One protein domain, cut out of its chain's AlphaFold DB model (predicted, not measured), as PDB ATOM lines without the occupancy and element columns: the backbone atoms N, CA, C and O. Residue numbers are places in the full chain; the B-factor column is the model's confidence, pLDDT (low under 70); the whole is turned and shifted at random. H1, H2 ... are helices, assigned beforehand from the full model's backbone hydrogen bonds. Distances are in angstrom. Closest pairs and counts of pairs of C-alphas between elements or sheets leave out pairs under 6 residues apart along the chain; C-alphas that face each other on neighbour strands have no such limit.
ATOM      1  N   VAL A   5     262.853 286.088 158.464       77.56
ATOM      2  CA  VAL A   5     263.512 285.256 159.479       77.56
ATOM      3  C   VAL A   5     263.476 285.931 160.850       77.56
ATOM      4  O   VAL A   5     263.135 285.288 161.837       77.56
ATOM      5  N   HIS A   6     263.752 287.238 160.923       74.25
ATOM      6  CA  HIS A   6     263.729 287.965 162.198       74.25
ATOM      7  C   HIS A   6     262.314 288.050 162.777       74.25
ATOM      8  O   HIS A   6     262.134 287.942 163.983       74.25
ATOM      9  N   GLN A   7     261.301 288.201 161.923       76.62
ATOM     10  CA  GLN A   7     259.905 288.242 162.366       76.62
ATOM     11  C   GLN A   7     259.448 286.893 162.920       76.62
ATOM     12  O   GLN A   7     258.832 286.855 163.982       76.62
ATOM     13  N   LYS A   8     259.802 285.793 162.239       80.88
ATOM     14  CA  LYS A   8     259.529 284.434 162.722       80.88
ATOM     15  C   LYS A   8     260.224 284.156 164.050       80.88
ATOM     16  O   LYS A   8     259.591 283.658 164.974       80.88
ATOM     17  N   PHE A   9     261.493 284.542 164.172       82.56
ATOM     18  CA  PHE A   9     262.239 284.375 165.417       82.56
ATOM     19  C   PHE A   9     261.600 285.144 166.583       82.56
ATOM     20  O   PHE A   9     261.398 284.571 167.649       82.56
ATOM     21  N   VAL A  10     261.219 286.412 166.380       81.94
ATOM     22  CA  VAL A  10     260.534 287.211 167.414       81.94
ATOM     23  C   VAL A  10     259.205 286.569 167.820       81.94
ATOM     24  O   VAL A  10     258.913 286.492 169.011       81.94
ATOM     25  N   GLY A  11     258.429 286.051 166.862       82.44
ATOM     26  CA  GLY A  11     257.200 285.307 167.148       82.44
ATOM     27  C   GLY A  11     257.455 284.079 168.025       82.44
ATOM     28  O   GLY A  11     256.877 283.957 169.103       82.44
ATOM     29  N   GLN A  12     258.381 283.208 167.616       84.06
ATOM     30  CA  GLN A  12     258.748 282.004 168.371       84.06
ATOM     31  C   GLN A  12     259.280 282.328 169.776       84.06
ATOM     32  O   GLN A  12     258.929 281.647 170.740       84.06
ATOM     33  N   PHE A  13     260.077 283.389 169.908       84.19
ATOM     34  CA  PHE A  13     260.606 283.857 171.185       84.19
ATOM     35  C   PHE A  13     259.494 284.310 172.144       84.19
ATOM     36  O   PHE A  13     259.463 283.878 173.296       84.19
ATOM     37  N   LEU A  14     258.532 285.108 171.669       83.12
ATOM     38  CA  LEU A  14     257.384 285.540 172.477       83.12
ATOM     39  C   LEU A  14     256.517 284.352 172.919       83.12
ATOM     40  O   LEU A  14     256.089 284.292 174.070       83.12
ATOM     41  N   ILE A  15     256.303 283.368 172.039       82.62
ATOM     42  CA  ILE A  15     255.574 282.137 172.379       82.62
ATOM     43  C   ILE A  15     256.310 281.352 173.467       82.62
ATOM     44  O   ILE A  15     255.675 280.863 174.402       82.62
ATOM     45  N   ALA A  16     257.635 281.229 173.359       84.25
ATOM     46  CA  ALA A  16     258.444 280.539 174.355       84.25
ATOM     47  C   ALA A  16     258.324 281.202 175.732       84.25
ATOM     48  O   ALA A  16     258.066 280.498 176.704       84.25
ATOM     49  N   LEU A  17     258.407 282.537 175.800       84.00
ATOM     50  CA  LEU A  17     258.249 283.310 177.036       84.00
ATOM     51  C   LEU A  17     256.884 283.092 177.709       84.00
ATOM     52  O   LEU A  17     256.799 282.940 178.931       84.00
ATOM     53  N   LEU A  18     255.810 283.061 176.914       79.38
ATOM     54  CA  LEU A  18     254.458 282.804 177.415       79.38
ATOM     55  C   LEU A  18     254.312 281.362 177.920       79.38
ATOM     56  O   LEU A  18     253.777 281.136 179.006       79.38
ATOM     57  N   LYS A  19     254.826 280.376 177.169       78.12
ATOM     58  CA  LYS A  19     254.767 278.954 177.548       78.12
ATOM     59  C   LYS A  19     255.618 278.627 178.773       78.12
ATOM     60  O   LYS A  19     255.199 277.814 179.591       78.12
ATOM     61  N   SER A  20     256.782 279.255 178.920       80.88
ATOM     62  CA  SER A  20     257.675 279.049 180.065       80.88
ATOM     63  C   SER A  20     257.183 279.729 181.343       80.88
ATOM     64  O   SER A  20     257.804 279.560 182.390       80.88
ATOM     65  N   ARG A  21     256.082 280.499 181.274       74.38
ATOM     66  CA  ARG A  21     255.568 281.338 182.371       74.38
ATOM     67  C   ARG A  21     256.620 282.307 182.922       74.38
ATOM     68  O   ARG A  21     256.534 282.729 184.069       74.38
ATOM     69  N   THR A  22     257.611 282.663 182.106       75.19
ATOM     70  CA  THR A  22     258.664 283.618 182.486       75.19
ATOM     71  C   THR A  22     258.151 285.057 182.436       75.19
ATOM     72  O   THR A  22     258.787 285.959 182.967       75.19
ATOM     73  N   VAL A  23     256.984 285.285 181.826       76.88
ATOM     74  CA  VAL A  23     256.353 286.602 181.765       76.88
ATOM     75  C   VAL A  23     255.472 286.828 182.987       76.88
ATOM     76  O   VAL A  23     254.389 286.254 183.096       76.88
ATOM     77  N   GLN A  24     255.903 287.722 183.872       83.38
ATOM     78  CA  GLN A  24     255.040 288.295 184.899       83.38
ATOM     79  C   GLN A  24     254.332 289.526 184.326       83.38
ATOM     80  O   GLN A  24     254.965 290.537 184.028       83.38
ATOM     81  N   PHE A  25     253.007 289.461 184.159       83.81
ATOM     82  CA  PHE A  25     252.246 290.565 183.557       83.81
ATOM     83  C   PHE A  25     252.383 291.882 184.326       83.81
ATOM     84  O   PHE A  25     252.417 292.932 183.691       83.81
ATOM     85  N   GLY A  26     252.530 291.830 185.653       84.25
ATOM     86  CA  GLY A  26     252.785 293.014 186.474       84.25
ATOM     87  C   GLY A  26     254.112 293.703 186.142       84.25
ATOM     88  O   GLY A  26     254.149 294.926 186.053       84.25
ATOM     89  N   GLU A  27     255.180 292.942 185.885       86.06
ATOM     90  CA  GLU A  27     256.476 293.501 185.472       86.06
ATOM     91  C   GLU A  27     256.387 294.091 184.061       86.06
ATOM     92  O   GLU A  27     256.783 295.229 183.829       86.06
ATOM     93  N   VAL A  28     255.767 293.377 183.117       87.25
ATOM     94  CA  VAL A  28     255.592 293.882 181.742       87.25
ATOM     95  C   VAL A  28     254.706 295.133 181.697       87.25
ATOM     96  O   VAL A  28     254.951 296.038 180.900       87.25
ATOM     97  N   ALA A  29     253.707 295.233 182.577       88.81
ATOM     98  CA  ALA A  29     252.824 296.391 182.671       88.81
ATOM     99  C   ALA A  29     253.560 297.692 183.044       88.81
ATOM    100  O   ALA A  29     253.080 298.772 182.683       88.81
ATOM    101  N   GLN A  30     254.715 297.600 183.715       89.00
ATOM    102  CA  GLN A  30     255.565 298.750 184.046       89.00
ATOM    103  C   GLN A  30     256.299 299.328 182.830       89.00
ATOM    104  O   GLN A  30     256.803 300.440 182.913       89.00
ATOM    105  N   HIS A  31     256.354 298.595 181.714       87.88
ATOM    106  CA  HIS A  31     257.165 298.946 180.543       87.88
ATOM    107  C   HIS A  31     256.348 299.203 179.267       87.88
ATOM    108  O   HIS A  31     256.917 299.362 178.190       87.88
ATOM    109  N   LEU A  32     255.014 299.174 179.350       83.25
ATOM    110  CA  LEU A  32     254.143 299.121 178.170       83.25
ATOM    111  C   LEU A  32     253.707 300.506 177.682       83.25
ATOM    112  O   LEU A  32     253.806 300.820 176.497       83.25
ATOM    113  N   ASN A  33     253.187 301.326 178.590       83.69
ATOM    114  CA  ASN A  33     252.814 302.706 178.316       83.69
ATOM    115  C   ASN A  33     252.897 303.505 179.614       83.69
ATOM    116  O   ASN A  33     252.101 303.281 180.528       83.69
ATOM    117  N   ASP A  34     253.828 304.451 179.648       81.38
ATOM    118  CA  ASP A  34     254.134 305.252 180.833       81.38
ATOM    119  C   ASP A  34     253.079 306.339 181.106       81.38
ATOM    120  O   ASP A  34     253.013 306.894 182.200       81.38
ATOM    121  N   ALA A  35     252.211 306.640 180.130       86.50
ATOM    122  CA  ALA A  35     251.154 307.643 180.253       86.50
ATOM    123  C   ALA A  35     249.882 307.119 180.949       86.50
ATOM    124  O   ALA A  35     248.920 307.869 181.125       86.50
ATOM    125  N   VAL A  36     249.841 305.840 181.334       88.06
ATOM    126  CA  VAL A  36     248.701 305.234 182.033       88.06
ATOM    127  C   VAL A  36     249.143 304.523 183.308       88.06
ATOM    128  O   VAL A  36     250.295 304.137 183.471       88.06
ATOM    129  N   LYS A  37     248.202 304.322 184.237       91.25
ATOM    130  CA  LYS A  37     248.468 303.564 185.467       91.25
ATOM    131  C   LYS A  37     248.910 302.139 185.117       91.25
ATOM    132  O   LYS A  37     248.255 301.487 184.305       91.25
ATOM    133  N   VAL A  38     249.914 301.620 185.823       88.69
ATOM    134  CA  VAL A  38     250.404 300.233 185.675       88.69
ATOM    135  C   VAL A  38     249.259 299.214 185.754       88.69
ATOM    136  O   VAL A  38     249.142 298.358 184.885       88.69
ATOM    137  N   ALA A  39     248.328 299.375 186.700       88.69
ATOM    138  CA  ALA A  39     247.152 298.504 186.822       88.69
ATOM    139  C   ALA A  39     246.250 298.498 185.567       88.69
ATOM    140  O   ALA A  39     245.602 297.496 185.258       88.69
ATOM    141  N   SER A  40     246.210 299.603 184.815       91.00
ATOM    142  CA  SER A  40     245.477 299.682 183.547       91.00
ATOM    143  C   SER A  40     246.188 298.901 182.441       91.00
ATOM    144  O   SER A  40     245.525 298.195 181.680       91.00
ATOM    145  N   ASN A  41     247.524 298.964 182.385       92.06
ATOM    146  CA  ASN A  41     248.321 298.122 181.490       92.06
ATOM    147  C   ASN A  41     248.153 296.641 181.838       92.06
ATOM    148  O   ASN A  41     247.912 295.834 180.948       92.06
ATOM    149  N   GLU A  42     248.191 296.286 183.120       89.00
ATOM    150  CA  GLU A  42     248.001 294.905 183.557       89.00
ATOM    151  C   GLU A  42     246.611 294.373 183.179       89.00
ATOM    152  O   GLU A  42     246.500 293.305 182.580       89.00
ATOM    153  N   THR A  43     245.555 295.156 183.425       90.81
ATOM    154  CA  THR A  43     244.182 294.806 183.017       90.81
ATOM    155  C   THR A  43     244.082 294.604 181.503       90.81
ATOM    156  O   THR A  43     243.421 293.673 181.049       90.81
ATOM    157  N   ARG A  44     244.765 295.435 180.705       89.69
ATOM    158  CA  ARG A  44     244.816 295.286 179.241       89.69
ATOM    159  C   ARG A  44     245.530 294.011 178.808       89.69
ATOM    160  O   ARG A  44     245.023 293.326 177.929       89.69
ATOM    161  N   ILE A  45     246.673 293.688 179.415       89.06
ATOM    162  CA  ILE A  45     247.410 292.449 179.133       89.06
ATOM    163  C   ILE A  45     246.525 291.241 179.461       89.06
ATOM    164  O   ILE A  45     246.329 290.367 178.621       89.06
ATOM    165  N   GLN A  46     245.937 291.216 180.659       86.06
ATOM    166  CA  GLN A  46     245.056 290.132 181.094       86.06
ATOM    167  C   GLN A  46     243.817 290.002 180.197       86.06
ATOM    168  O   GLN A  46     243.450 288.886 179.835       86.06
ATOM    169  N   GLY A  47     243.191 291.121 179.819       89.00
ATOM    170  CA  GLY A  47     242.051 291.149 178.900       89.00
ATOM    171  C   GLY A  47     242.416 290.611 177.519       89.00
ATOM    172  O   GLY A  47     241.752 289.706 177.023       89.00
ATOM    173  N   PHE A  48     243.538 291.069 176.955       86.88
ATOM    174  CA  PHE A  48     244.046 290.587 175.672       86.88
ATOM    175  C   PHE A  48     244.221 289.065 175.668       86.88
ATOM    176  O   PHE A  48     243.679 288.398 174.796       86.88
ATOM    177  N   PHE A  49     244.914 288.496 176.658       81.56
ATOM    178  CA  PHE A  49     245.143 287.047 176.716       81.56
ATOM    179  C   PHE A  49     243.906 286.229 177.114       81.56
ATOM    180  O   PHE A  49     243.879 285.025 176.870       81.56
ATOM    181  N   ARG A  50     242.888 286.847 177.723       82.31
ATOM    182  CA  ARG A  50     241.606 286.193 178.030       82.31
ATOM    183  C   ARG A  50     240.705 286.098 176.801       82.31
ATOM    184  O   ARG A  50     240.013 285.101 176.637       82.31
ATOM    185  N   GLU A  51     240.676 287.152 175.996       83.88
ATOM    186  CA  GLU A  51     239.737 287.302 174.879       83.88
ATOM    187  C   GLU A  51     240.330 286.849 173.543       83.88
ATOM    188  O   GLU A  51     239.594 286.499 172.622       83.88
ATOM    189  N   THR A  52     241.659 286.836 173.426       79.06
ATOM    190  CA  THR A  52     242.339 286.460 172.187       79.06
ATOM    191  C   THR A  52     242.613 284.965 172.161       79.06
ATOM    192  O   THR A  52     243.441 284.463 172.922       79.06
TER     193      THR A  52
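Overview. This is residues 5 to 52 of the 60 residues of an uncharacterized protein of Hymenobacter sp (UniProt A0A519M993). This is a loose, open frame of three helices: two long ones, H1 and H3, make two arms set apart from each other, and the short H2 packs on H3 alone. H1 sticks out with its residues 5 to 13 and 15 to 19, and the far part of H3, residues 47 to 51, stands free too. The printed part has 48 residues with three named helices, H1, H2 and H3 in chain order, and no named strand; the class is all helix. The whole is loose, with a radius of gyration of the C-alphas of 12.1 A, and elongated, spanning 35 by 21 by 19 A.

Arrangement. Start at Val 5, where H1, residues 5 to 19, begins; it touches no helix. A tight link of 5 residues leads to H2, residues 25 to 29, which is apart from H1. After a short link of 8 residues comes H3, residues 38 to 51, also apart from H1. Look at Ala 29 and Asn 41: their C-alphas, 5.0 A apart, are the closest of H2 and H3, which touch with 12 pairs of C-alphas within 8 A. In H1, H2 and H3 every backbone O i to N i+4 pair is within hydrogen-bond range.

Along the chain. Find C-alpha 5 at (263.512, 285.256, 159.479); from there H1 runs 21.0 A to C-alpha 19. H2 begins at C-alpha 25, at (252.246, 290.565, 183.557), and measures 5.9 A to C-alpha 29. H3 runs 19.9 A from C-alpha 38 to C-alpha 51 at (239.737, 287.302, 174.879).

Size, cuts and confidence. The two C-alphas farthest apart are those of Val 5 and Lys 37, 35.2 A. The printed part has no cut, and no link is long. The mean pLDDT of the printed part is 84.1, and no printed residue is under 70.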